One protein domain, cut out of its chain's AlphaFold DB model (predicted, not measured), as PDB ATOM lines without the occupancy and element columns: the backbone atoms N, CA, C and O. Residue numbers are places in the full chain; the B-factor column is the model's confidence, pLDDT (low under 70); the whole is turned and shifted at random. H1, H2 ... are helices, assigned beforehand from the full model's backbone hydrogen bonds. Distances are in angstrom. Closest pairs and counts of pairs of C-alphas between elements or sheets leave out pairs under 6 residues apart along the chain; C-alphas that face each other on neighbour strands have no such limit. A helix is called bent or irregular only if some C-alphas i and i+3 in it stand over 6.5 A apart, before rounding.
ATOM      1  N   LEU A   2     148.965 140.581 141.731       85.00
ATOM      2  CA  LEU A   2     149.426 139.349 141.066       85.00
ATOM      3  C   LEU A   2     148.414 138.765 140.065       85.00
ATOM      4  O   LEU A   2     148.784 138.499 138.931       85.00
ATOM      5  N   ALA A   3     147.134 138.654 140.439       87.44
ATOM      6  CA  ALA A   3     146.097 138.109 139.555       87.44
ATOM      7  C   ALA A   3     145.979 138.857 138.211       87.44
ATOM      8  O   ALA A   3     145.954 138.226 137.162       87.44
ATOM      9  N   LEU A   4     145.981 140.196 138.235       87.19
ATOM     10  CA  LEU A   4     145.955 141.028 137.024       87.19
ATOM     11  C   LEU A   4     147.187 140.787 136.148       87.19
ATOM     12  O   LEU A   4     147.044 140.533 134.955       87.19
ATOM     13  N   GLY A   5     148.377 140.774 136.757       88.06
ATOM     14  CA  GLY A   5     149.612 140.436 136.052       88.06
ATOM     15  C   GLY A   5     149.529 139.058 135.389       88.06
ATOM     16  O   GLY A   5     149.825 138.933 134.205       88.06
ATOM     17  N   CYS A   6     149.038 138.041 136.102       90.56
ATOM     18  CA  CYS A   6     148.846 136.696 135.556       90.56
ATOM     19  C   CYS A   6     147.855 136.666 134.383       90.56
ATOM     20  O   CYS A   6     148.105 135.963 133.404       90.56
ATOM     21  N   ILE A   7     146.757 137.427 134.448       92.56
ATOM     22  CA  ILE A   7     145.781 137.526 133.352       92.56
ATOM     23  C   ILE A   7     146.456 138.104 132.105       92.56
ATOM     24  O   ILE A   7     146.404 137.489 131.040       92.56
ATOM     25  N   ILE A   8     147.148 139.238 132.232       93.50
ATOM     26  CA  ILE A   8     147.823 139.890 131.100       93.50
ATOM     27  C   ILE A   8     148.953 139.021 130.538       93.50
ATOM     28  O   ILE A   8     149.089 138.880 129.324       93.50
ATOM     29  N   LEU A   9     149.738 138.370 131.396       92.81
ATOM     30  CA  LEU A   9     150.769 137.429 130.954       92.81
ATOM     31  C   LEU A   9     150.165 136.208 130.248       92.81
ATOM     32  O   LEU A   9     150.768 135.684 129.312       92.81
ATOM     33  N   SER A  10     148.966 135.772 130.639       94.25
ATOM     34  CA  SER A  10     148.260 134.677 129.967       94.25
ATOM     35  C   SER A  10     147.801 135.071 128.562       94.25
ATOM     36  O   SER A  10     147.954 134.277 127.631       94.25
ATOM     37  N   THR A  11     147.310 136.301 128.365       95.75
ATOM     38  CA  THR A  11     146.951 136.793 127.022       95.75
ATOM     39  C   THR A  11     148.187 137.004 126.145       95.75
ATOM     40  O   THR A  11     148.175 136.622 124.975       95.75
ATOM     41  N   LEU A  12     149.295 137.497 126.713       94.25
ATOM     42  CA  LEU A  12     150.589 137.583 126.025       94.25
ATOM     43  C   LEU A  12     151.140 136.202 125.655       94.25
ATOM     44  O   LEU A  12     151.650 136.018 124.552       94.25
ATOM     45  N   ARG A  13     151.005 135.206 126.538       95.69
ATOM     46  CA  ARG A  13     151.381 133.817 126.242       95.69
ATOM     47  C   ARG A  13     150.559 133.261 125.083       95.69
ATOM     48  O   ARG A  13     151.123 132.600 124.215       95.69
ATOM     49  N   PHE A  14     149.251 133.518 125.056       96.75
ATOM     50  CA  PHE A  14     148.404 133.109 123.939       96.75
ATOM     51  C   PHE A  14     148.883 133.735 122.625       96.75
ATOM     52  O   PHE A  14     149.109 133.002 121.664       96.75
ATOM     53  N   LEU A  15     149.128 135.049 122.608       96.00
ATOM     54  CA  LEU A  15     149.659 135.752 121.439       96.00
ATOM     55  C   LEU A  15     151.016 135.181 120.995       96.00
ATOM     56  O   LEU A  15     151.185 134.863 119.819       96.00
ATOM     57  N   ARG A  16     151.943 134.949 121.936       96.38
ATOM     58  CA  ARG A  16     153.257 134.334 121.682       96.38
ATOM     59  C   ARG A  16     153.135 132.998 120.951       96.38
ATOM     60  O   ARG A  16     153.857 132.753 119.989       96.38
ATOM     61  N   ILE A  17     152.216 132.135 121.389       96.62
ATOM     62  CA  ILE A  17     151.993 130.827 120.756       96.62
ATOM     63  C   ILE A  17     151.538 131.003 119.300       96.62
ATOM     64  O   ILE A  17     151.984 130.254 118.434       96.62
ATOM     65  N   GLN A  18     150.691 131.993 119.007       96.44
ATOM     66  CA  GLN A  18     150.240 132.244 117.633       96.44
ATOM     67  C   GLN A  18     151.350 132.838 116.758       96.44
ATOM     68  O   GLN A  18     151.495 132.423 115.610       96.44
ATOM     69  N   VAL A  19     152.188 133.724 117.309       94.25
ATOM     70  CA  VAL A  19     153.396 134.228 116.632       94.25
ATOM     71  C   VAL A  19     154.324 133.070 116.267       94.25
ATOM     72  O   VAL A  19     154.727 132.952 115.113       94.25
ATOM     73  N   ARG A  20     154.589 132.162 117.212       95.75
ATOM     74  CA  ARG A  20     155.397 130.959 116.976       95.75
ATOM     75  C   ARG A  20     154.821 130.086 115.866       95.75
ATOM     76  O   ARG A  20     155.555 129.644 114.992       95.75
ATOM     77  N   ASN A  21     153.514 129.835 115.892       94.88
ATOM     78  CA  ASN A  21     152.868 128.979 114.899       94.88
ATOM     79  C   ASN A  21     152.875 129.606 113.493       94.88
ATOM     80  O   ASN A  21     152.913 128.878 112.507       94.88
ATOM     81  N   LYS A  22     152.829 130.942 113.393       92.75
ATOM     82  CA  LYS A  22     152.787 131.665 112.115       92.75
ATOM     83  C   LYS A  22     154.173 131.949 111.530       92.75
ATOM     84  O   LYS A  22     154.334 131.865 110.317       92.75
ATOM     85  N   PHE A  23     155.143 132.299 112.375       91.25
ATOM     86  CA  PHE A  23     156.455 132.821 111.968       91.25
ATOM     87  C   PHE A  23     157.647 131.973 112.448       91.25
ATOM     88  O   PHE A  23     158.786 132.252 112.083       91.25
ATOM     89  N   GLY A  24     157.411 130.929 113.247       94.25
ATOM     90  CA  GLY A  24     158.438 130.006 113.732       94.25
ATOM     91  C   GLY A  24     159.070 130.387 115.078       94.25
ATOM     92  O   GLY A  24     158.789 131.426 115.677       94.25
ATOM     93  N   HIS A  25     159.950 129.508 115.568       94.56
ATOM     94  CA  HIS A  25     160.570 129.616 116.896       94.56
ATOM     95  C   HIS A  25     161.559 130.780 117.040       94.56
ATOM     96  O   HIS A  25     161.673 131.351 118.121       94.56
ATOM     97  N   GLN A  26     162.260 131.161 115.970       94.38
ATOM     98  CA  GLN A  26     163.198 132.289 116.027       94.38
ATOM     99  C   GLN A  26     162.455 133.605 116.298       94.38
ATOM    100  O   GLN A  26     162.835 134.360 117.191       94.38
ATOM    101  N   VAL A  27     161.345 133.845 115.592       92.19
ATOM    102  CA  VAL A  27     160.514 135.043 115.785       92.19
ATOM    103  C   VAL A  27     159.846 135.040 117.160       92.19
ATOM    104  O   VAL A  27     159.761 136.088 117.795       92.19
ATOM    105  N   GLU A  28     159.443 133.871 117.673       95.00
ATOM    106  CA  GLU A  28     158.979 133.732 119.060       95.00
ATOM    107  C   GLU A  28     160.037 134.211 120.064       95.00
ATOM    108  O   GLU A  28     159.716 134.984 120.968       95.00
ATOM    109  N   ALA A  29     161.288 133.766 119.910       94.62
ATOM    110  CA  ALA A  29     162.366 134.128 120.822       94.62
ATOM    111  C   ALA A  29     162.594 135.648 120.837       94.62
ATOM    112  O   ALA A  29     162.605 136.253 121.909       94.62
ATOM    113  N   PHE A  30     162.675 136.280 119.662       92.81
ATOM    114  CA  PHE A  30     162.794 137.737 119.562       92.81
ATOM    115  C   PHE A  30     161.580 138.467 120.142       92.81
ATOM    116  O   PHE A  30     161.753 139.433 120.881       92.81
ATOM    117  N   PHE A  31     160.362 137.987 119.881       92.50
ATOM    118  CA  PHE A  31     159.146 138.547 120.471       92.50
ATOM    119  C   PHE A  31     159.215 138.542 122.005       92.50
ATOM    120  O   PHE A  31     158.922 139.560 122.632       92.50
ATOM    121  N   VAL A  32     159.651 137.436 122.617       93.75
ATOM    122  CA  VAL A  32     159.816 137.340 124.077       93.75
ATOM    123  C   VAL A  32     160.889 138.297 124.580       93.75
ATOM    124  O   VAL A  32     160.640 139.005 125.552       93.75
ATOM    125  N   ILE A  33     162.051 138.345 123.923       93.12
ATOM    126  CA  ILE A  33     163.164 139.218 124.319       93.12
ATOM    127  C   ILE A  33     162.726 140.687 124.287       93.12
ATOM    128  O   ILE A  33     162.879 141.389 125.283       93.12
ATOM    129  N   PHE A  34     162.114 141.147 123.191       91.12
ATOM    130  CA  PHE A  34     161.646 142.531 123.093       91.12
ATOM    131  C   PHE A  34     160.555 142.841 124.117       91.12
ATOM    132  O   PHE A  34     160.635 143.861 124.795       91.12
ATOM    133  N   THR A  35     159.589 141.939 124.298       90.75
ATOM    134  CA  THR A  35     158.521 142.101 125.299       90.75
ATOM    135  C   THR A  35     159.087 142.179 126.722       90.75
ATOM    136  O   THR A  35     158.592 142.948 127.542       90.75
ATOM    137  N   ALA A  36     160.142 141.414 127.027       90.50
ATOM    138  CA  ALA A  36     160.784 141.402 128.341       90.50
ATOM    139  C   ALA A  36     161.620 142.664 128.620       90.50
ATOM    140  O   ALA A  36     161.702 143.104 129.763       90.50
ATOM    141  N   ILE A  37     162.224 143.261 127.588       89.81
ATOM    142  CA  ILE A  37     163.010 144.501 127.707       89.81
ATOM    143  C   ILE A  37     162.098 145.734 127.842       89.81
ATOM    144  O   ILE A  37     162.494 146.749 128.419       89.81
ATOM    145  N   GLN A  38     160.863 145.666 127.339       89.06
ATOM    146  CA  GLN A  38     159.893 146.759 127.409       89.06
ATOM    147  C   GLN A  38     159.405 147.013 128.844       89.06
ATOM    148  O   GLN A  38     158.385 146.484 129.291       89.06
ATOM    149  N   PHE A  39     160.099 147.915 129.545       86.56
ATOM    150  CA  PHE A  39     159.755 148.323 130.910       86.56
ATOM    151  C   PHE A  39     158.295 148.776 131.049       86.56
ATOM    152  O   PHE A  39     157.623 148.367 131.990       86.56
ATOM    153  N   HIS A  40     157.781 149.577 130.105       85.06
ATOM    154  CA  HIS A  40     156.413 150.104 130.165       85.06
ATOM    155  C   HIS A  40     155.376 148.978 130.284       85.06
ATOM    156  O   HIS A  40     154.530 149.005 131.177       85.06
ATOM    157  N   LEU A  41     155.465 147.953 129.436       85.75
ATOM    158  CA  LEU A  41     154.508 146.852 129.437       85.75
ATOM    159  C   LEU A  41     154.507 146.109 130.781       85.75
ATOM    160  O   LEU A  41     153.451 145.915 131.389       85.75
ATOM    161  N   LEU A  42     155.692 145.725 131.262       86.88
ATOM    162  CA  LEU A  42     155.849 144.966 132.504       86.88
ATOM    163  C   LEU A  42     155.503 145.790 133.749       86.88
ATOM    164  O   LEU A  42     154.959 145.264 134.716       86.88
ATOM    165  N   PHE A  43     155.774 147.092 133.727       86.94
ATOM    166  CA  PHE A  43     155.437 147.987 134.826       86.94
ATOM    167  C   PHE A  43     153.921 148.162 134.978       86.94
ATOM    168  O   PHE A  43     153.389 148.111 136.094       86.94
ATOM    169  N   TYR A  44     153.203 148.343 133.864       87.12
ATOM    170  CA  TYR A  44     151.763 148.593 133.895       87.12
ATOM    171  C   TYR A  44     150.907 147.318 133.969       87.12
ATOM    172  O   TYR A  44     149.775 147.402 134.443       87.12
ATOM    173  N   CYS A  45     151.418 146.134 133.601       86.38
ATOM    174  CA  CYS A  45     150.625 144.892 133.561       86.38
ATOM    175  C   CYS A  45     149.989 144.485 134.907       86.38
ATOM    176  O   CYS A  45     149.002 143.755 134.936       86.38
ATOM    177  N   SER A  46     150.529 144.967 136.032       87.12
ATOM    178  CA  SER A  46     150.035 144.671 137.383       87.12
ATOM    179  C   SER A  46     149.026 145.697 137.929       87.12
ATOM    180  O   SER A  46     148.516 145.526 139.047       87.12
ATOM    181  N   ARG A  47     148.735 146.762 137.165       86.00
ATOM    182  CA  ARG A  47     147.863 147.881 137.555       86.00
ATOM    183  C   ARG A  47     146.476 147.741 136.923       86.00
ATOM    184  O   ARG A  47     146.351 147.435 135.742       86.00
ATOM    185  N   ALA A  48     145.434 148.007 137.712       85.19
ATOM    186  CA  ALA A  48     144.033 147.955 137.285       85.19
ATOM    187  C   ALA A  48     143.644 149.211 136.486       85.19
ATOM    188  O   ALA A  48     142.829 150.015 136.921       85.19
ATOM    189  N   LEU A  49     144.297 149.409 135.344       87.12
ATOM    190  CA  LEU A  49     144.001 150.495 134.416       87.12
ATOM    191  C   LEU A  49     143.137 149.941 133.276       87.12
ATOM    192  O   LEU A  49     143.490 148.883 132.739       87.12
ATOM    193  N   PRO A  50     142.083 150.655 132.836       86.38
ATOM    194  CA  PRO A  50     141.286 150.254 131.675       86.38
ATOM    195  C   PRO A  50     142.155 149.962 130.447       86.38
ATOM    196  O   PRO A  50     141.935 148.978 129.751       86.38
ATOM    197  N   ASN A  51     143.229 150.736 130.250       88.50
ATOM    198  CA  ASN A  51     144.180 150.575 129.144       88.50
ATOM    199  C   ASN A  51     144.867 149.204 129.145       88.50
ATOM    200  O   ASN A  51     145.123 148.637 128.087       88.50
ATOM    201  N   ILE A  52     145.161 148.658 130.326       90.94
ATOM    202  CA  ILE A  52     145.866 147.381 130.468       90.94
ATOM    203  C   ILE A  52     144.911 146.211 130.280       90.94
ATOM    204  O   ILE A  52     145.268 145.233 129.626       90.94
ATOM    205  N   LEU A  53     143.676 146.332 130.768       91.69
ATOM    206  CA  LEU A  53     142.623 145.357 130.488       91.69
ATOM    207  C   LEU A  53     142.277 145.334 128.993       91.69
ATOM    208  O   LEU A  53     142.264 144.263 128.386       91.69
ATOM    209  N   ALA A  54     142.117 146.510 128.381       92.75
ATOM    210  CA  ALA A  54     141.959 146.675 126.941       92.75
ATOM    211  C   ALA A  54     143.105 146.023 126.159       92.75
ATOM    212  O   ALA A  54     142.853 145.229 125.258       92.75
ATOM    213  N   MET A  55     144.360 146.288 126.532       92.50
ATOM    214  CA  MET A  55     145.531 145.661 125.915       92.50
ATOM    215  C   MET A  55     145.488 144.131 126.027       92.50
ATOM    216  O   MET A  55     145.789 143.434 125.060       92.50
ATOM    217  N   GLY A  56     145.068 143.591 127.174       94.50
ATOM    218  CA  GLY A  56     144.875 142.152 127.343       94.50
ATOM    219  C   GLY A  56     143.877 141.571 126.337       94.50
ATOM    220  O   GLY A  56     144.145 140.526 125.745       94.50
ATOM    221  N   VAL A  57     142.765 142.267 126.092       96.06
ATOM    222  CA  VAL A  57     141.773 141.870 125.082       96.06
ATOM    223  C   VAL A  57     142.309 142.034 123.658       96.06
ATOM    224  O   VAL A  57     142.108 141.153 122.825       96.06
ATOM    225  N   VAL A  58     143.042 143.110 123.372       95.25
ATOM    226  CA  VAL A  58     143.681 143.327 122.064       95.25
ATOM    227  C   VAL A  58     144.701 142.221 121.765       95.25
ATOM    228  O   VAL A  58     144.729 141.717 120.645       95.25
ATOM    229  N   ASN A  59     145.456 141.737 122.758       95.50
ATOM    230  CA  ASN A  59     146.338 140.573 122.590       95.50
ATOM    231  C   ASN A  59     145.562 139.312 122.180       95.50
ATOM    232  O   ASN A  59     146.021 138.559 121.317       95.50
ATOM    233  N   LEU A  60     144.380 139.079 122.765       96.75
ATOM    234  CA  LEU A  60     143.502 137.975 122.359       96.75
ATOM    235  C   LEU A  60     142.984 138.173 120.931       96.75
ATOM    236  O   LEU A  60     142.993 137.220 120.151       96.75
ATOM    237  N   ALA A  61     142.596 139.398 120.568       96.38
ATOM    238  CA  ALA A  61     142.158 139.724 119.216       96.38
ATOM    239  C   ALA A  61     143.255 139.437 118.180       96.38
ATOM    240  O   ALA A  61     143.014 138.693 117.229       96.38
ATOM    241  N   TYR A  62     144.474 139.936 118.399       94.81
ATOM    242  CA  TYR A  62     145.622 139.661 117.530       94.81
ATOM    243  C   TYR A  62     145.982 138.174 117.498       94.81
ATOM    244  O   TYR A  62     146.269 137.637 116.431       94.81
ATOM    245  N   GLY A  63     145.913 137.472 118.631       95.81
ATOM    246  CA  GLY A  63     146.134 136.029 118.660       95.81
ATOM    247  C   GLY A  63     145.113 135.280 117.794       95.81
ATOM    248  O   GLY A  63     145.483 134.442 116.973       95.81
ATOM    249  N   HIS A  64     143.827 135.614 117.903       96.25
ATOM    250  CA  HIS A  64     142.792 135.020 117.055       96.25
ATOM    251  C   HIS A  64     142.927 135.412 115.585       96.25
ATOM    252  O   HIS A  64     142.672 134.573 114.721       96.25
ATOM    253  N   TRP A  65     143.376 136.633 115.297       95.25
ATOM    254  CA  TRP A  65     143.671 137.068 113.938       95.25
ATOM    255  C   TRP A  65     144.798 136.232 113.320       95.25
ATOM    256  O   TRP A  65     144.607 135.655 112.250       95.25
ATOM    257  N   LEU A  66     145.919 136.057 114.029       93.75
ATOM    258  CA  LEU A  66     147.039 135.217 113.584       93.75
ATOM    259  C   LEU A  66     146.649 133.739 113.428       93.75
ATOM    260  O   LEU A  66     147.160 133.061 112.537       93.75
ATOM    261  N   LYS A  67     145.713 133.255 114.254       94.12
ATOM    262  CA  LYS A  67     145.132 131.908 114.154       94.12
ATOM    263  C   LYS A  67     144.206 131.733 112.935       94.12
ATOM    264  O   LYS A  67     143.884 130.602 112.589       94.12
ATOM    265  N   GLY A  68     143.768 132.821 112.295       92.94
ATOM    266  CA  GLY A  68     142.799 132.812 111.188       92.94
ATOM    267  C   GLY A  68     141.330 132.899 111.622       92.94
ATOM    268  O   GLY A  68     140.426 132.832 110.793       92.94
ATOM    269  N   ASN A  69     141.058 133.094 112.916       94.75
ATOM    270  CA  ASN A  69     139.705 133.241 113.457       94.75
ATOM    271  C   ASN A  69     139.273 134.717 113.446       94.75
ATOM    272  O   ASN A  69     139.148 135.356 114.492       94.75
ATOM    273  N   PHE A  70     139.028 135.255 112.251       95.00
ATOM    274  CA  PHE A  70     138.783 136.686 112.028       95.00
ATOM    275  C   PHE A  70     137.562 137.246 112.777       95.00
ATOM    276  O   PHE A  70     137.653 138.297 113.404       95.00
ATOM    277  N   TYR A  71     136.429 136.533 112.782       94.56
ATOM    278  CA  TYR A  71     135.216 136.991 113.480       94.56
ATOM    279  C   TYR A  71     135.414 137.075 114.998       94.56
ATOM    280  O   TYR A  71     134.946 138.011 115.637       94.56
ATOM    281  N   THR A  72     136.154 136.128 115.582       95.38
ATOM    282  CA  THR A  72     136.492 136.162 117.010       95.38
ATOM    283  C   THR A  72     137.408 137.342 117.330       95.38
ATOM    284  O   THR A  72     137.204 138.004 118.343       95.38
ATOM    285  N   ALA A  73     138.375 137.641 116.456       95.75
ATOM    286  CA  ALA A  73     139.240 138.806 116.611       95.75
ATOM    287  C   ALA A  73     138.433 140.117 116.617       95.75
ATOM    288  O   ALA A  73     138.605 140.933 117.521       95.75
ATOM    289  N   LEU A  74     137.497 140.276 115.673       95.56
ATOM    290  CA  LEU A  74     136.604 141.437 115.624       95.56
ATOM    291  C   LEU A  74     135.743 141.556 116.883       95.56
ATOM    292  O   LEU A  74     135.655 142.640 117.452       95.56
ATOM    293  N   ASN A  75     135.169 140.455 117.370       96.12
ATOM    294  CA  ASN A  75     134.349 140.479 118.582       96.12
ATOM    295  C   ASN A  75     135.148 140.906 119.819       96.12
ATOM    296  O   ASN A  75     134.636 141.667 120.636       96.12
ATOM    297  N   TYR A  76     136.408 140.474 119.950       96.81
ATOM    298  CA  TYR A  76     137.279 140.949 121.029       96.81
ATOM    299  C   TYR A  76     137.587 142.446 120.907       96.81
ATOM    300  O   TYR A  76     137.563 143.152 121.913       96.81
ATOM    301  N   LEU A  77     137.826 142.959 119.697       96.06
ATOM    302  CA  LEU A  77     138.033 144.396 119.490       96.06
ATOM    303  C   LEU A  77     136.770 145.211 119.792       96.06
ATOM    304  O   LEU A  77     136.867 146.254 120.434       96.06
ATOM    305  N   VAL A  78     135.587 144.726 119.402       96.12
ATOM    306  CA  VAL A  78     134.292 145.340 119.746       96.12
ATOM    307  C   VAL A  78     134.081 145.353 121.259       96.12
ATOM    308  O   VAL A  78     133.728 146.390 121.820       96.12
ATOM    309  N   PHE A  79     134.351 144.233 121.930       95.88
ATOM    310  CA  PHE A  79     134.283 144.133 123.387       95.88
ATOM    311  C   PHE A  79     135.214 145.153 124.058       95.88
ATOM    312  O   PHE A  79     134.772 145.923 124.908       95.88
ATOM    313  N   ALA A  80     136.477 145.225 123.624       95.12
ATOM    314  CA  ALA A  80     137.439 146.189 124.158       95.12
ATOM    315  C   ALA A  80     136.998 147.642 123.919       95.12
ATOM    316  O   ALA A  80     137.110 148.471 124.821       95.12
ATOM    317  N   THR A  81     136.454 147.920 122.731       93.88
ATOM    318  CA  THR A  81     135.964 149.246 122.334       93.88
ATOM    319  C   THR A  81     134.785 149.702 123.190       93.88
ATOM    320  O   THR A  81     134.709 150.857 123.586       93.88
ATOM    321  N   THR A  82     133.858 148.792 123.481       92.69
ATOM    322  CA  THR A  82     132.571 149.134 124.101       92.69
ATOM    323  C   THR A  82     132.658 149.250 125.623       92.69
ATOM    324  O   THR A  82     131.942 150.056 126.213       92.69
ATOM    325  N   ILE A  83     133.502 148.421 126.248       92.12
ATOM    326  CA  ILE A  83     133.575 148.280 127.710       92.12
ATOM    327  C   ILE A  83     134.751 149.047 128.308       92.12
ATOM    328  O   ILE A  83     134.626 149.579 129.403       92.12
ATOM    329  N   PHE A  84     135.907 149.057 127.638       89.94
ATOM    330  CA  PHE A  84     137.130 149.594 128.242       89.94
ATOM    331  C   PHE A  84     137.583 150.917 127.655       89.94
ATOM    332  O   PHE A  84     138.067 151.751 128.415       89.94
ATOM    333  N   ARG A  85     137.573 151.049 126.321       88.56
ATOM    334  CA  ARG A  85     138.059 152.249 125.632       88.56
ATOM    335  C   ARG A  85     137.454 152.403 124.244       88.56
ATOM    336  O   ARG A  85     137.871 151.700 123.321       88.56
ATOM    337  N   CYS A  86     136.620 153.416 124.053       88.06
ATOM    338  CA  CYS A  86     136.065 153.765 122.740       88.06
ATOM    339  C   CYS A  86     137.131 154.049 121.656       88.06
ATOM    340  O   CYS A  86     136.902 153.749 120.486       88.06
ATOM    341  N   ASP A  87     138.325 154.523 122.025       86.62
ATOM    342  CA  ASP A  87     139.434 154.799 121.093       86.62
ATOM    343  C   ASP A  87     139.881 153.580 120.266       86.62
ATOM    344  O   ASP A  87     140.419 153.731 119.169       86.62
ATOM    345  N   ILE A  88     139.656 152.357 120.766       91.25
ATOM    346  CA  ILE A  88     140.022 151.111 120.067       91.25
ATOM    347  C   ILE A  88     139.228 150.953 118.765       91.25
ATOM    348  O   ILE A  88     139.656 150.222 117.871       91.25
ATOM    349  N   VAL A  89     138.146 151.718 118.580       91.56
ATOM    350  CA  VAL A  89     137.449 151.830 117.294       91.56
ATOM    351  C   VAL A  89     138.405 152.221 116.159       91.56
ATOM    352  O   VAL A  89     138.275 151.722 115.042       91.56
ATOM    353  N   LEU A  90     139.427 153.035 116.455       91.00
ATOM    354  CA  LEU A  90     140.447 153.459 115.493       91.00
ATOM    355  C   LEU A  90     141.369 152.316 115.054       91.00
ATOM    356  O   LEU A  90     142.046 152.451 114.044       91.00
ATOM    357  N   LEU A  91     141.402 151.206 115.795       92.50
ATOM    358  CA  LEU A  91     142.095 149.973 115.426       92.50
ATOM    359  C   LEU A  91     141.128 148.960 114.793       92.50
ATOM    360  O   LEU A  91     141.470 148.308 113.807       92.50
ATOM    361  N   LEU A  92     139.909 148.853 115.334       93.75
ATOM    362  CA  LEU A  92     138.841 147.993 114.817       93.75
ATOM    363  C   LEU A  92     138.497 148.329 113.361       93.75
ATOM    364  O   LEU A  92     138.381 147.419 112.546       93.75
ATOM    365  N   CYS A  93     138.340 149.613 113.030       93.00
ATOM    366  CA  CYS A  93     137.927 150.043 111.696       93.00
ATOM    367  C   CYS A  93     138.967 149.695 110.613       93.00
ATOM    368  O   CYS A  93     138.583 149.043 109.641       93.00
ATOM    369  N   PRO A  94     140.265 150.038 110.754       92.75
ATOM    370  CA  PRO A  94     141.284 149.638 109.785       92.75
ATOM    371  C   PRO A  94     141.448 148.123 109.666       92.75
ATOM    372  O   PRO A  94     141.515 147.614 108.551       92.75
ATOM    373  N   LEU A  95     141.449 147.392 110.788       93.31
ATOM    374  CA  LEU A  95     141.566 145.932 110.767       93.31
ATOM    375  C   LEU A  95     140.350 145.287 110.087       93.31
ATOM    376  O   LEU A  95     140.497 144.403 109.248       93.31
ATOM    377  N   GLY A  96     139.138 145.751 110.397       93.38
ATOM    378  CA  GLY A  96     137.913 145.299 109.741       93.38
ATOM    379  C   GLY A  96     137.911 145.601 108.242       93.38
ATOM    380  O   GLY A  96     137.548 144.734 107.448       93.38
ATOM    381  N   LEU A  97     138.363 146.795 107.846       93.06
ATOM    382  CA  LEU A  97     138.490 147.185 106.443       93.06
ATOM    383  C   LEU A  97     139.498 146.301 105.705       93.06
ATOM    384  O   LEU A  97     139.188 145.795 104.631       93.06
ATOM    385  N   GLU A  98     140.667 146.053 106.287       92.50
ATOM    386  CA  GLU A  98     141.668 145.160 105.706       92.50
ATOM    387  C   GLU A  98     141.124 143.739 105.512       92.50
ATOM    388  O   GLU A  98     141.288 143.140 104.447       92.50
ATOM    389  N   LEU A  99     140.410 143.198 106.502       92.69
ATOM    390  CA  LEU A  99     139.792 141.876 106.398       92.69
ATOM    391  C   LEU A  99     138.706 141.809 105.313       92.69
ATOM    392  O   LEU A  99     138.533 140.763 104.682       92.69
ATOM    393  N   LEU A 100     137.984 142.908 105.077       93.38
ATOM    394  CA  LEU A 100     137.019 143.019 103.980       93.38
ATOM    395  C   LEU A 100     137.720 143.093 102.620       93.38
ATOM    396  O   LEU A 100     137.330 142.379 101.696       93.38
ATOM    397  N   LEU A 101     138.771 143.910 102.504       92.19
ATOM    398  CA  LEU A 101     139.543 144.079 101.269       92.19
ATOM    399  C   LEU A 101     140.259 142.787 100.862       92.19
ATOM    400  O   LEU A 101     140.258 142.416  99.691       92.19
ATOM    401  N   THR A 102     140.796 142.053 101.837       90.06
ATOM    402  CA  THR A 102     141.407 140.730 101.628       90.06
ATOM    403  C   THR A 102     140.380 139.616 101.406       90.06
ATOM    404  O   THR A 102     140.767 138.470 101.193       90.06
ATOM    405  N   LYS A 103     139.072 139.923 101.444       89.00
ATOM    406  CA  LYS A 103     137.956 138.963 101.341       89.00
ATOM    407  C   LYS A 103     138.011 137.835 102.384       89.00
ATOM    408  O   LYS A 103     137.414 136.777 102.194       89.00
ATOM    409  N   SER A 104     138.681 138.079 103.509       89.00
ATOM    410  CA  SER A 104     138.800 137.138 104.630       89.00
ATOM    411  C   SER A 104     137.493 137.019 105.427       89.00
ATOM    412  O   SER A 104     137.249 136.013 106.097       89.00
ATOM    413  N   ILE A 105     136.634 138.041 105.352       92.81
ATOM    414  CA  ILE A 105     135.316 138.084 105.999       92.81
ATOM    415  C   ILE A 105     134.230 138.571 105.033       92.81
ATOM    416  O   ILE A 105     134.485 139.338 104.109       92.81
ATOM    417  N   SER A 106     132.985 138.155 105.280       93.75
ATOM    418  CA  SER A 106     131.812 138.682 104.575       93.75
ATOM    419  C   SER A 106     131.274 139.907 105.308       93.75
ATOM    420  O   SER A 106     131.038 139.832 106.515       93.75
ATOM    421  N   PHE A 107     131.013 140.997 104.578       92.94
ATOM    422  CA  PHE A 107     130.481 142.248 105.130       92.94
ATOM    423  C   PHE A 107     129.231 142.030 105.985       92.94
ATOM    424  O   PHE A 107     129.209 142.397 107.156       92.94
ATOM    425  N   TRP A 108     128.218 141.348 105.448       93.44
ATOM    426  CA  TRP A 108     126.956 141.127 106.158       93.44
ATOM    427  C   TRP A 108     127.117 140.271 107.409       93.44
ATOM    428  O   TRP A 108     126.473 140.525 108.428       93.44
ATOM    429  N   ARG A 109     127.985 139.256 107.353       92.44
ATOM    430  CA  ARG A 109     128.253 138.399 108.511       92.44
ATOM    431  C   ARG A 109     129.037 139.151 109.579       92.44
ATOM    432  O   ARG A 109     128.696 139.041 110.753       92.44
ATOM    433  N   ALA A 110     130.046 139.920 109.179       92.81
ATOM    434  CA  ALA A 110     130.836 140.751 110.077       92.81
ATOM    435  C   ALA A 110     129.964 141.819 110.744       92.81
ATOM    436  O   ALA A 110     130.004 141.942 111.963       92.81
ATOM    437  N   PHE A 111     129.111 142.498 109.973       93.06
ATOM    438  CA  PHE A 111     128.167 143.489 110.481       93.06
ATOM    439  C   PHE A 111     127.210 142.880 111.510       93.06
ATOM    440  O   PHE A 111     127.142 143.364 112.633       93.06
ATOM    441  N   LYS A 112     126.541 141.763 111.187       94.06
ATOM    442  CA  LYS A 112     125.660 141.066 112.145       94.06
ATOM    443  C   LYS A 112     126.404 140.654 113.416       94.06
ATOM    444  O   LYS A 112     125.900 140.872 114.512       94.06
ATOM    445  N   CYS A 113     127.596 140.074 113.271       93.44
ATOM    446  CA  CYS A 113     128.406 139.614 114.394       93.44
ATOM    447  C   CYS A 113     128.811 140.778 115.309       93.44
ATOM    448  O   CYS A 113     128.555 140.723 116.509       93.44
ATOM    449  N   CYS A 114     129.354 141.854 114.731       93.38
ATOM    450  CA  CYS A 114     129.764 143.040 115.475       93.38
ATOM    451  C   CYS A 114     128.565 143.697 116.160       93.38
ATOM    452  O   CYS A 114     128.640 143.958 117.350       93.38
ATOM    453  N   THR A 115     127.440 143.886 115.463       93.69
ATOM    454  CA  THR A 115     126.234 144.501 116.039       93.69
ATOM    455  C   THR A 115     125.694 143.704 117.224       93.69
ATOM    456  O   THR A 115     125.398 144.287 118.264       93.69
ATOM    457  N   VAL A 116     125.611 142.372 117.116       96.06
ATOM    458  CA  VAL A 116     125.170 141.520 118.234       96.06
ATOM    459  C   VAL A 116     126.138 141.624 119.413       96.06
ATOM    460  O   VAL A 116     125.699 141.816 120.544       96.06
ATOM    461  N   THR A 117     127.450 141.544 119.169       94.75
ATOM    462  CA  THR A 117     128.452 141.689 120.233       94.75
ATOM    463  C   THR A 117     128.390 143.071 120.885       94.75
ATOM    464  O   THR A 117     128.407 143.142 122.111       94.75
ATOM    465  N   THR A 118     128.247 144.148 120.110       94.88
ATOM    466  CA  THR A 118     128.105 145.514 120.628       94.88
ATOM    467  C   THR A 118     126.883 145.634 121.529       94.88
ATOM    468  O   THR A 118     127.017 146.102 122.652       94.88
ATOM    469  N   LEU A 119     125.707 145.170 121.091       95.69
ATOM    470  CA  LEU A 119     124.478 145.255 121.890       95.69
ATOM    471  C   LEU A 119     124.596 144.490 123.214       95.69
ATOM    472  O   LEU A 119     124.201 145.007 124.258       95.69
ATOM    473  N   LEU A 120     125.187 143.291 123.189       95.88
ATOM    474  CA  LEU A 120     125.446 142.515 124.403       95.88
ATOM    475  C   LEU A 120     126.431 143.230 125.339       95.88
ATOM    476  O   LEU A 120     126.208 143.268 126.547       95.88
ATOM    477  N   CYS A 121     127.499 143.821 124.794       94.94
ATOM    478  CA  CYS A 121     128.490 144.553 125.581       94.94
ATOM    479  C   CYS A 121     127.908 145.832 126.191       94.94
ATOM    480  O   CYS A 121     128.153 146.082 127.367       94.94
ATOM    481  N   ILE A 122     127.113 146.598 125.429       93.81
ATOM    482  CA  ILE A 122     126.400 147.789 125.920       93.81
ATOM    483  C   ILE A 122     125.443 147.389 127.043       93.81
ATOM    484  O   ILE A 122     125.460 148.000 128.104       93.81
ATOM    485  N   GLY A 123     124.646 146.333 126.847       93.69
ATOM    486  CA  GLY A 123     123.751 145.832 127.890       93.69
ATOM    487  C   GLY A 123     124.500 145.459 129.171       93.69
ATOM    488  O   GLY A 123     124.062 145.813 130.262       93.69
ATOM    489  N   LEU A 124     125.658 144.804 129.043       93.62
ATOM    490  CA  LEU A 124     126.493 144.410 130.178       93.62
ATOM    491  C   LEU A 124     127.093 145.614 130.921       93.62
ATOM    492  O   LEU A 124     126.961 145.679 132.140       93.62
ATOM    493  N   THR A 125     127.738 146.553 130.216       93.31
ATOM    494  CA  THR A 125     128.341 147.747 130.849       93.31
ATOM    495  C   THR A 125     127.261 148.610 131.479       93.31
ATOM    496  O   THR A 125     127.347 148.912 132.659       93.31
ATOM    497  N   VAL A 126     126.163 148.883 130.771       93.06
ATOM    498  CA  VAL A 126     125.061 149.670 131.327       93.06
ATOM    499  C   VAL A 126     124.491 149.001 132.573       93.06
ATOM    500  O   VAL A 126     124.295 149.682 133.572       93.06
ATOM    501  N   LEU A 127     124.270 147.683 132.572       93.56
ATOM    502  CA  LEU A 127     123.756 146.981 133.749       93.56
ATOM    503  C   LEU A 127     124.718 147.077 134.942       93.56
ATOM    504  O   LEU A 127     124.307 147.471 136.031       93.56
ATOM    505  N   VAL A 128     125.986 146.714 134.743       92.06
ATOM    506  CA  VAL A 128     126.985 146.668 135.821       92.06
ATOM    507  C   VAL A 128     127.293 148.073 136.332       92.06
ATOM    508  O   VAL A 128     127.239 148.319 137.537       92.06
ATOM    509  N   ASP A 129     127.569 149.008 135.430       90.88
ATOM    510  CA  ASP A 129     127.962 150.363 135.789       90.88
ATOM    511  C   ASP A 129     126.793 151.147 136.378       90.88
ATOM    512  O   ASP A 129     126.990 151.874 137.349       90.88
ATOM    513  N   SER A 130     125.556 150.937 135.913       92.31
ATOM    514  CA  SER A 130     124.403 151.621 136.517       92.31
ATOM    515  C   SER A 130     124.158 151.194 137.964       92.31
ATOM    516  O   SER A 130     123.746 152.019 138.782       92.31
ATOM    517  N   ILE A 131     124.452 149.935 138.308       93.31
ATOM    518  CA  ILE A 131     124.393 149.448 139.694       93.31
ATOM    519  C   ILE A 131     125.485 150.120 140.537       93.31
ATOM    520  O   ILE A 131     125.205 150.606 141.632       93.31
ATOM    521  N   MET A 132     126.716 150.181 140.023       92.12
ATOM    522  CA  MET A 132     127.856 150.759 140.747       92.12
ATOM    523  C   MET A 132     127.710 152.272 140.953       92.12
ATOM    524  O   MET A 132     128.003 152.787 142.031       92.12
ATOM    525  N   TRP A 133     127.216 152.981 139.937       91.50
ATOM    526  CA  TRP A 133     127.069 154.438 139.930       91.50
ATOM    527  C   TRP A 133     125.695 154.929 140.396       91.50
ATOM    528  O   TRP A 133     125.484 156.139 140.491       91.50
ATOM    529  N   LYS A 134     124.762 154.016 140.695       91.62
ATOM    530  CA  LYS A 134     123.385 154.307 141.137       91.62
ATOM    531  C   LYS A 134     122.595 155.223 140.186       91.62
ATOM    532  O   LYS A 134     121.669 155.908 140.616       91.62
ATOM    533  N   ARG A 135     122.946 155.248 138.900       92.12
ATOM    534  CA  ARG A 135     122.235 155.983 137.842       92.12
ATOM    535  C   ARG A 135     122.399 155.255 136.515       92.12
ATOM    536  O   ARG A 135     123.434 154.640 136.302       92.12
ATOM    537  N   PHE A 136     121.413 155.359 135.626       91.88
ATOM    538  CA  PHE A 136     121.524 154.789 134.283       91.88
ATOM    539  C   PHE A 136     122.620 155.513 133.496       91.88
ATOM    540  O   PHE A 136     122.481 156.705 133.215       91.88
ATOM    541  N   LEU A 137     123.709 154.814 133.177       91.44
ATOM    542  CA  LEU A 137     124.812 155.385 132.409       91.44
ATOM    543  C   LEU A 137     125.538 154.332 131.572       91.44
ATOM    544  O   LEU A 137     125.557 153.149 131.904       91.44
ATOM    545  N   TRP A 138     126.175 154.798 130.501       90.69
ATOM    546  CA  TRP A 138     127.187 154.058 129.754       90.69
ATOM    547  C   TRP A 138     128.498 154.853 129.855       90.69
ATOM    548  O   TRP A 138     128.582 155.923 129.242       90.69
ATOM    549  N   PRO A 139     129.507 154.387 130.623       86.94
ATOM    550  CA  PRO A 139     130.668 155.217 130.949       86.94
ATOM    551  C   PRO A 139     131.433 155.663 129.704       86.94
ATOM    552  O   PRO A 139     131.725 156.844 129.536       86.94
ATOM    553  N   GLU A 140     131.693 154.730 128.787       88.62
ATOM    554  CA  GLU A 140     132.462 155.010 127.571       88.62
ATOM    555  C   GLU A 140     131.755 155.999 126.642       88.62
ATOM    556  O   GLU A 140     132.414 156.798 125.979       88.62
ATOM    557  N   PHE A 141     130.419 156.006 126.619       88.50
ATOM    558  CA  PHE A 141     129.675 156.996 125.845       88.50
ATOM    559  C   PHE A 141     129.774 158.395 126.448       88.50
ATOM    560  O   PHE A 141     129.971 159.351 125.702       88.50
ATOM    561  N   GLU A 142     129.696 158.536 127.774       88.44
ATOM    562  CA  GLU A 142     129.893 159.839 128.426       88.44
ATOM    563  C   GLU A 142     131.314 160.371 128.190       88.44
ATOM    564  O   GLU A 142     131.488 161.546 127.865       88.44
ATOM    565  N   VAL A 143     132.325 159.499 128.274       85.44
ATOM    566  CA  VAL A 143     133.727 159.846 127.988       85.44
ATOM    567  C   VAL A 143     133.902 160.276 126.531       85.44
ATOM    568  O   VAL A 143     134.560 161.285 126.264       85.44
ATOM    569  N   PHE A 144     133.305 159.543 125.588       85.44
ATOM    570  CA  PHE A 144     133.326 159.901 124.172       85.44
ATOM    571  C   PHE A 144     132.628 161.243 123.920       85.44
ATOM    572  O   PHE A 144     133.170 162.108 123.230       85.44
ATOM    573  N   TRP A 145     131.450 161.447 124.509       86.00
ATOM    574  CA  TRP A 145     130.692 162.687 124.381       86.00
ATOM    575  C   TRP A 145     131.486 163.883 124.915       86.00
ATOM    576  O   TRP A 145     131.649 164.890 124.227       86.00
ATOM    577  N   PHE A 146     132.060 163.759 126.111       85.19
ATOM    578  CA  PHE A 146     132.836 164.827 126.730       85.19
ATOM    579  C   PHE A 146     134.109 165.170 125.942       85.19
ATOM    580  O   PHE A 146     134.382 166.339 125.661       85.19
ATOM    581  N   ASN A 147     134.891 164.165 125.547       82.00
ATOM    582  CA  ASN A 147     136.190 164.414 124.924       82.00
ATOM    583  C   ASN A 147     136.088 164.754 123.434       82.00
ATOM    584  O   ASN A 147     136.784 165.662 122.975       82.00
ATOM    585  N   SER A 148     135.230 164.048 122.695       80.88
ATOM    586  CA  SER A 148     135.155 164.147 121.234       80.88
ATOM    587  C   SER A 148     134.069 165.109 120.764       80.88
ATOM    588  O   SER A 148     134.307 165.869 119.831       80.88
ATOM    589  N   VAL A 149     132.889 165.106 121.397       81.50
ATOM    590  CA  VAL A 149     131.763 165.957 120.965       81.50
ATOM    591  C   VAL A 149     131.861 167.354 121.572       81.50
ATOM    592  O   VAL A 149     131.745 168.343 120.854       81.50
ATOM    593  N   LEU A 150     132.140 167.457 122.875       83.31
ATOM    594  CA  LEU A 150     132.332 168.752 123.544       83.31
ATOM    595  C   LEU A 150     133.747 169.328 123.356       83.31
ATOM    596  O   LEU A 150     134.027 170.424 123.841       83.31
ATOM    597  N   ASN A 151     134.633 168.602 122.664       80.50
ATOM    598  CA  ASN A 151     136.018 168.986 122.371       80.50
ATOM    599  C   ASN A 151     136.835 169.395 123.618       80.50
ATOM    600  O   ASN A 151     137.773 170.192 123.544       80.50
ATOM    601  N   ARG A 152     136.492 168.838 124.789       78.69
ATOM    602  CA  ARG A 152     137.176 169.097 126.069       78.69
ATOM    603  C   ARG A 152     138.431 168.256 126.269       78.69
ATOM    604  O   ARG A 152     139.090 168.359 127.295       78.69
ATOM    605  N   SER A 153     138.817 167.481 125.258       70.38
ATOM    606  CA  SER A 153     140.048 166.693 125.281       70.38
ATOM    607  C   SER A 153     141.302 167.551 125.523       70.38
ATOM    608  O   SER A 153     142.251 167.076 126.130       70.38
ATOM    609  N   SER A 154     141.298 168.835 125.142       70.94
ATOM    610  CA  SER A 154     142.416 169.765 125.388       70.94
ATOM    611  C   SER A 154     142.702 170.059 126.870       70.94
ATOM    612  O   SER A 154     143.830 170.434 127.193       70.94
ATOM    613  N   GLU A 155     141.742 169.845 127.778       74.06
ATOM    614  CA  GLU A 155     141.903 170.103 129.222       74.06
ATOM    615  C   GLU A 155     142.905 169.152 129.892       74.06
ATOM    616  O   GLU A 155     143.471 169.460 130.938       74.06
ATOM    617  N   TRP A 156     143.180 168.020 129.253       64.25
ATOM    618  CA  TRP A 156     144.134 167.015 129.710       64.25
ATOM    619  C   TRP A 156     145.559 167.244 129.157       64.25
ATOM    620  O   TRP A 156     146.469 166.464 129.436       64.25
ATOM    621  N   GLY A 157     145.770 168.339 128.413       73.69
ATOM    622  CA  GLY A 157     147.048 168.735 127.817       73.69
ATOM    623  C   GLY A 157     147.136 168.452 126.315       73.69
ATOM    624  O   GLY A 157     146.571 167.494 125.794       73.69
ATOM    625  N   THR A 158     147.862 169.301 125.585       76.69
ATOM    626  CA  THR A 158     148.033 169.158 124.131       76.69
ATOM    627  C   THR A 158     149.478 168.880 123.764       76.69
ATOM    628  O   THR A 158     150.397 169.538 124.251       76.69
ATOM    629  N   HIS A 159     149.679 167.956 122.833       79.50
ATOM    630  CA  HIS A 159     150.996 167.610 122.312       79.50
ATOM    631  C   HIS A 159     150.992 167.710 120.784       79.50
ATOM    632  O   HIS A 159     149.983 167.438 120.138       79.50
ATOM    633  N   SER A 160     152.127 168.075 120.180       83.38
ATOM    634  CA  SER A 160     152.198 168.218 118.719       83.38
ATOM    635  C   SER A 160     151.934 166.883 118.012       83.38
ATOM    636  O   SER A 160     152.218 165.812 118.557       83.38
ATOM    637  N   ILE A 161     151.454 166.932 116.766       83.19
ATOM    638  CA  ILE A 161     151.048 165.768 115.957       83.19
ATOM    639  C   ILE A 161     152.124 164.667 115.924       83.19
ATOM    640  O   ILE A 161     151.805 163.492 116.074       83.19
ATOM    641  N   HIS A 162     153.406 165.019 115.845       86.06
ATOM    642  CA  HIS A 162     154.514 164.064 115.733       86.06
ATOM    643  C   HIS A 162     154.925 163.400 117.060       86.06
ATOM    644  O   HIS A 162     155.715 162.459 117.041       86.06
ATOM    645  N   TRP A 163     154.364 163.813 118.204       86.69
ATOM    646  CA  TRP A 163     154.744 163.318 119.537       86.69
ATOM    647  C   TRP A 163     154.705 161.789 119.705       86.69
ATOM    648  O   TRP A 163     155.576 161.232 120.377       86.69
ATOM    649  N   TYR A 164     153.753 161.084 119.074       84.62
ATOM    650  CA  TYR A 164     153.727 159.616 119.146       84.62
ATOM    651  C   TYR A 164     154.970 159.005 118.495       84.62
ATOM    652  O   TYR A 164     155.599 158.132 119.085       84.62
ATOM    653  N   PHE A 165     155.373 159.511 117.330       86.56
ATOM    654  CA  PHE A 165     156.530 159.017 116.582       86.56
ATOM    655  C   PHE A 165     157.870 159.451 117.177       86.56
ATOM    656  O   PHE A 165     158.834 158.690 117.119       86.56
ATOM    657  N   THR A 166     157.948 160.658 117.743       86.75
ATOM    658  CA  THR A 166     159.208 161.215 118.259       86.75
ATOM    659  C   THR A 166     159.457 160.895 119.725       86.75
ATOM    660  O   THR A 166     160.606 160.875 120.153       86.75
ATOM    661  N   SER A 167     158.406 160.651 120.511       86.38
ATOM    662  CA  SER A 167     158.525 160.548 121.963       86.38
ATOM    663  C   SER A 167     157.867 159.302 122.541       86.38
ATOM    664  O   SER A 167     158.516 158.586 123.303       86.38
ATOM    665  N   ALA A 168     156.607 159.011 122.209       86.19
ATOM    666  CA  ALA A 168     155.891 157.896 122.836       86.19
ATOM    667  C   ALA A 168     156.416 156.527 122.376       86.19
ATOM    668  O   ALA A 168     156.776 155.700 123.211       86.19
ATOM    669  N   LEU A 169     156.502 156.306 121.060       86.69
ATOM    670  CA  LEU A 169     156.959 155.044 120.474       86.69
ATOM    671  C   LEU A 169     158.432 154.741 120.783       86.69
ATOM    672  O   LEU A 169     158.707 153.618 121.203       86.69
ATOM    673  N   PRO A 170     159.384 155.692 120.679       87.44
ATOM    674  CA  PRO A 170     160.772 155.416 121.050       87.44
ATOM    675  C   PRO A 170     160.929 155.028 122.525       87.44
ATOM    676  O   PRO A 170     161.703 154.131 122.848       87.44
ATOM    677  N   ARG A 171     160.164 155.661 123.429       85.75
ATOM    678  CA  ARG A 171     160.207 155.355 124.869       85.75
ATOM    679  C   ARG A 171     159.533 154.030 125.223       85.75
ATOM    680  O   ARG A 171     159.961 153.373 126.172       85.75
ATOM    681  N   SER A 172     158.480 153.641 124.504       85.75
ATOM    682  CA  SER A 172     157.747 152.402 124.780       85.75
ATOM    683  C   SER A 172     158.401 151.178 124.144       85.75
ATOM    684  O   SER A 172     158.497 150.141 124.796       85.75
ATOM    685  N   LEU A 173     158.878 151.297 122.903       85.38
ATOM    686  CA  LEU A 173     159.445 150.195 122.125       85.38
ATOM    687  C   LEU A 173     160.970 150.076 122.264       85.38
ATOM    688  O   LEU A 173     161.512 149.012 121.973       85.38
ATOM    689  N   LEU A 174     161.663 151.119 122.735       88.56
ATOM    690  CA  LEU A 174     163.119 151.139 122.919       88.56
ATOM    691  C   LEU A 174     163.851 150.689 121.637       88.56
ATOM    692  O   LEU A 174     163.592 151.207 120.550       88.56
ATOM    693  N   THR A 175     164.740 149.698 121.739       85.62
ATOM    694  CA  THR A 175     165.501 149.137 120.612       85.62
ATOM    695  C   THR A 175     164.623 148.446 119.569       85.62
ATOM    696  O   THR A 175     165.040 148.322 118.419       85.62
ATOM    697  N   ALA A 176     163.395 148.047 119.917       86.94
ATOM    698  CA  ALA A 176     162.466 147.454 118.961       86.94
ATOM    699  C   ALA A 176     161.926 148.482 117.956       86.94
ATOM    700  O   ALA A 176     161.503 148.088 116.876       86.94
ATOM    701  N   TYR A 177     161.960 149.786 118.261       86.75
ATOM    702  CA  TYR A 177     161.451 150.822 117.356       86.75
ATOM    703  C   TYR A 177     162.238 150.936 116.036       86.75
ATOM    704  O   TYR A 177     161.626 150.783 114.976       86.75
ATOM    705  N   PRO A 178     163.572 151.151 116.038       88.06
ATOM    706  CA  PRO A 178     164.336 151.204 114.791       88.06
ATOM    707  C   PRO A 178     164.336 149.861 114.049       88.06
ATOM    708  O   PRO A 178     164.271 149.839 112.822       88.06
ATOM    709  N   LEU A 179     164.343 148.739 114.778       88.06
ATOM    710  CA  LEU A 179     164.276 147.401 114.184       88.06
ATOM    711  C   LEU A 179     162.932 147.137 113.501       88.06
ATOM    712  O   LEU A 179     162.902 146.554 112.423       88.06
ATOM    713  N   PHE A 180     161.831 147.599 114.094       88.31
ATOM    714  CA  PHE A 180     160.508 147.545 113.482       88.31
ATOM    715  C   PHE A 180     160.473 148.330 112.166       88.31
ATOM    716  O   PHE A 180     160.021 147.793 111.158       88.31
ATOM    717  N   MET A 181     161.001 149.559 112.151       86.19
ATOM    718  CA  MET A 181     161.057 150.371 110.929       86.19
ATOM    719  C   MET A 181     161.860 149.674 109.827       86.19
ATOM    720  O   MET A 181     161.403 149.582 108.690       86.19
ATOM    721  N   LEU A 182     163.025 149.126 110.173       87.50
ATOM    722  CA  LEU A 182     163.859 148.364 109.246       87.50
ATOM    723  C   LEU A 182     163.152 147.088 108.757       87.50
ATOM    724  O   LEU A 182     163.195 146.783 107.572       87.50
ATOM    725  N   GLY A 183     162.432 146.385 109.634       85.94
ATOM    726  CA  GLY A 183     161.649 145.203 109.276       85.94
ATOM    727  C   GLY A 183     160.531 145.498 108.273       85.94
ATOM    728  O   GLY A 183     160.368 144.751 107.315       85.94
ATOM    729  N   VAL A 184     159.807 146.609 108.443       87.19
ATOM    730  CA  VAL A 184     158.757 147.035 107.497       87.19
ATOM    731  C   VAL A 184     159.347 147.415 106.136       87.19
ATOM    732  O   VAL A 184     158.734 147.135 105.108       87.19
ATOM    733  N   LEU A 185     160.534 148.029 106.115       86.56
ATOM    734  CA  LEU A 185     161.233 148.392 104.878       86.56
ATOM    735  C   LEU A 185     161.768 147.168 104.120       86.56
ATOM    736  O   LEU A 185     161.793 147.177 102.892       86.56
ATOM    737  N   LEU A 186     162.205 146.133 104.841       88.19
ATOM    738  CA  LEU A 186     162.792 144.928 104.252       88.19
ATOM    739  C   LEU A 186     161.755 143.868 103.859       88.19
ATOM    740  O   LEU A 186     161.987 143.141 102.895       88.19
ATOM    741  N   ASP A 187     160.630 143.761 104.575       84.31
ATOM    742  CA  ASP A 187     159.610 142.739 104.315       84.31
ATOM    743  C   ASP A 187     158.185 143.312 104.241       84.31
ATOM    744  O   ASP A 187     157.481 143.497 105.238       84.31
ATOM    745  N   GLY A 188     157.708 143.498 103.007       79.06
ATOM    746  CA  GLY A 188     156.343 143.941 102.724       79.06
ATOM    747  C   GLY A 188     155.252 142.936 103.113       79.06
ATOM    748  O   GLY A 188     154.082 143.310 103.189       79.06
ATOM    749  N   ARG A 189     155.585 141.671 103.413       81.75
ATOM    750  CA  ARG A 189     154.599 140.667 103.863       81.75
ATOM    751  C   ARG A 189     154.066 140.964 105.259       81.75
ATOM    752  O   ARG A 189     153.001 140.469 105.622       81.75
ATOM    753  N   LEU A 190     154.791 141.768 106.033       83.69
ATOM    754  CA  LEU A 190     154.376 142.225 107.356       83.69
ATOM    755  C   LEU A 190     153.391 143.394 107.280       83.69
ATOM    756  O   LEU A 190     152.717 143.684 108.265       83.69
ATOM    757  N   LEU A 191     153.274 144.044 106.119       83.88
ATOM    758  CA  LEU A 191     152.474 145.249 105.949       83.88
ATOM    759  C   LEU A 191     150.998 145.058 106.347       83.88
ATOM    760  O   LEU A 191     150.518 145.893 107.106       83.88
ATOM    761  N   PRO A 192     150.298 143.963 105.981       85.50
ATOM    762  CA  PRO A 192     148.935 143.716 106.460       85.50
ATOM    763  C   PRO A 192     148.849 143.672 107.997       85.50
ATOM    764  O   PRO A 192     148.010 144.311 108.608       85.50
ATOM    765  N   LEU A 193     149.807 143.037 108.683       86.50
ATOM    766  CA  LEU A 193     149.812 143.001 110.153       86.50
ATOM    767  C   LEU A 193     150.040 144.389 110.784       86.50
ATOM    768  O   LEU A 193     149.550 144.682 111.877       86.50
ATOM    769  N   VAL A 194     150.816 145.230 110.102       87.69
ATOM    770  CA  VAL A 194     151.314 146.510 110.608       87.69
ATOM    771  C   VAL A 194     150.382 147.680 110.274       87.69
ATOM    772  O   VAL A 194     150.280 148.621 111.063       87.69
ATOM    773  N   LEU A 195     149.667 147.633 109.148       88.94
ATOM    774  CA  LEU A 195     148.803 148.717 108.673       88.94
ATOM    775  C   LEU A 195     147.713 149.122 109.681       88.94
ATOM    776  O   LEU A 195     147.568 150.328 109.920       88.94
ATOM    777  N   PRO A 196     146.986 148.201 110.342       89.81
ATOM    778  CA  PRO A 196     145.992 148.582 111.341       89.81
ATOM    779  C   PRO A 196     146.615 149.280 112.553       89.81
ATOM    780  O   PRO A 196     146.076 150.262 113.054       89.81
ATOM    781  N   ALA A 197     147.794 148.832 112.987       89.50
ATOM    782  CA  ALA A 197     148.503 149.450 114.103       89.50
ATOM    783  C   ALA A 197     149.065 150.837 113.734       89.50
ATOM    784  O   ALA A 197     148.941 151.781 114.513       89.50
ATOM    785  N   LEU A 198     149.642 150.995 112.538       89.12
ATOM    786  CA  LEU A 198     150.141 152.292 112.067       89.12
ATOM    787  C   LEU A 198     149.006 153.289 111.841       89.12
ATOM    788  O   LEU A 198     149.116 154.440 112.258       89.12
ATOM    789  N   SER A 199     147.911 152.860 111.214       89.44
ATOM    790  CA  SER A 199     146.735 153.711 111.021       89.44
ATOM    791  C   SER A 199     146.140 154.157 112.355       89.44
ATOM    792  O   SER A 199     145.854 155.344 112.496       89.44
ATOM    793  N   PHE A 200     146.073 153.277 113.361       88.88
ATOM    794  CA  PHE A 200     145.706 153.655 114.726       88.88
ATOM    795  C   PHE A 200     146.597 154.790 115.260       88.88
ATOM    796  O   PHE A 200     146.081 155.832 115.662       88.88
ATOM    797  N   VAL A 201     147.929 154.656 115.187       87.50
ATOM    798  CA  VAL A 201     148.865 155.695 115.663       87.50
ATOM    799  C   VAL A 201     148.719 157.003 114.883       87.50
ATOM    800  O   VAL A 201     148.749 158.079 115.479       87.50
ATOM    801  N   VAL A 202     148.557 156.945 113.559       87.44
ATOM    802  CA  VAL A 202     148.407 158.138 112.706       87.44
ATOM    803  C   VAL A 202     147.096 158.861 112.997       87.44
ATOM    804  O   VAL A 202     147.094 160.085 113.126       87.44
ATOM    805  N   LEU A 203     145.987 158.129 113.118       85.94
ATOM    806  CA  LEU A 203     144.681 158.703 113.439       85.94
ATOM    807  C   LEU A 203     144.698 159.331 114.834       85.94
ATOM    808  O   LEU A 203     144.279 160.476 114.983       85.94
ATOM    809  N   TYR A 204     145.279 158.641 115.818       83.00
ATOM    810  CA  TYR A 204     145.422 159.176 117.170       83.00
ATOM    811  C   TYR A 204     146.363 160.389 117.215       83.00
ATOM    812  O   TYR A 204     146.140 161.339 117.954       83.00
ATOM    813  N   SER A 205     147.392 160.422 116.366       83.38
ATOM    814  CA  SER A 205     148.319 161.556 116.269       83.38
ATOM    815  C   SER A 205     147.665 162.847 115.784       83.38
ATOM    816  O   SER A 205     148.192 163.919 116.087       83.38
ATOM    817  N   LYS A 206     146.551 162.755 115.043       81.75
ATOM    818  CA  LYS A 206     145.767 163.916 114.598       81.75
ATOM    819  C   LYS A 206     144.917 164.517 115.716       81.75
ATOM    820  O   LYS A 206     144.499 165.664 115.579       81.75
ATOM    821  N   LEU A 207     144.664 163.775 116.794       74.62
ATOM    822  CA  LEU A 207     143.957 164.313 117.946       74.62
ATOM    823  C   LEU A 207     144.893 165.271 118.709       74.62
ATOM    824  O   LEU A 207     146.062 164.941 118.932       74.62
TER     825      LEU A 207
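This is residues 2 to 207 of the 211 residues of a protein of Gossypium harknessii (UniProt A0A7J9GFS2). Start at the longest helix, H7: from it a row of helices, H7, H5, H4, H1 and H2, stands side by side, each at a shallow tilt to the next. H6 packs on H5, and H12 packs on H6 in turn, while the shorter H3, H8, H9, H10 and H11 lie round the edges of these long helices. The printed part has 206 residues, with twelve named helices, H1 to H12 in chain order, and no named strand; the class is all helix. The whole is compact, with a radius of gyration of the C-alphas of 17.8 A and spans of 52 by 40 by 36 A.

Find C-alpha 107 at (130.481, 142.248, 105.130); from there H7, residues 107 to 133, runs 37.0 A to C-alpha 133 at (127.069, 154.438, 139.930). Before it come H1, residues 2 to 23, 30.6 A; H2, 25 to 37; H3, 39 to 44; H4, 50 to 67, 25.7 A; H5, 70 to 83, 20.2 A; and H6, 86 to 101, 23.8 A. After it come H8, 139 to 149; H9, 152 to 156; H10, 163 to 173; H11, 176 to 186; and H12, 188 to 205, 23.6 A, ending at C-alpha 205 at (148.319, 161.556, 116.269). H10 and H12 are only just irregular: C-alphas 166 and 169 are 6.9 A apart, as are 189 and 192. H12 has a kink of 54 degrees near residue 195.

From H7, look to H5: they touch, closest at C-alphas 75 and 114, 6.1 A, the same way at a shallow 28 degrees. H5 and H4 form a hairpin at 8 degrees, closest at C-alphas 73 and 61, 4.0 A. H4 touches H1 at C-alphas 63 and 15, 4.5 A. H1 and H2 form a hairpin, closest at C-alphas 20 and 28, 5.0 A. H5 and H6 form another, at C-alphas 81 and 88, 5.0 A. H6 touches H12 at C-alphas 94 and 196, 5.1 A, with a tilt of 33 degrees, only just short of steep. H8 only just touches H7, with 3 pairs of C-alphas within 8 A, closest at 139 and 129, 7.4 A; H8 and H9 touch only at the corner, and only just, with 3 pairs. H10 only just touches H3, closest at C-alphas 172 and 40, 6.0 A. H11 is close to H2 but not clearly touching, at C-alphas 176 and 34, 6.5 A. H1 and H7 are apart. Every O i to N i+4 pair is within hydrogen-bond range in H1, H2, H3, H4, H5, H7, H8 and H11; the counts are 9 of 12 in H6, 5 of 7 in H10, 10 of 14 in H12 and 0 of 1 in H9, where 2 of 2 O i to N i+3 pairs are.

The two C-alphas farthest apart are those of Lys 134 and Leu 186, 54.8 A. The printed part has no cut and no long link; H9 to H10 is short, the others are tight. Residues 185 to 190, of which 188 to 190 belong to H12, stand free. Mean pLDDT of the printed part is 89.8; residue 156 is under 70.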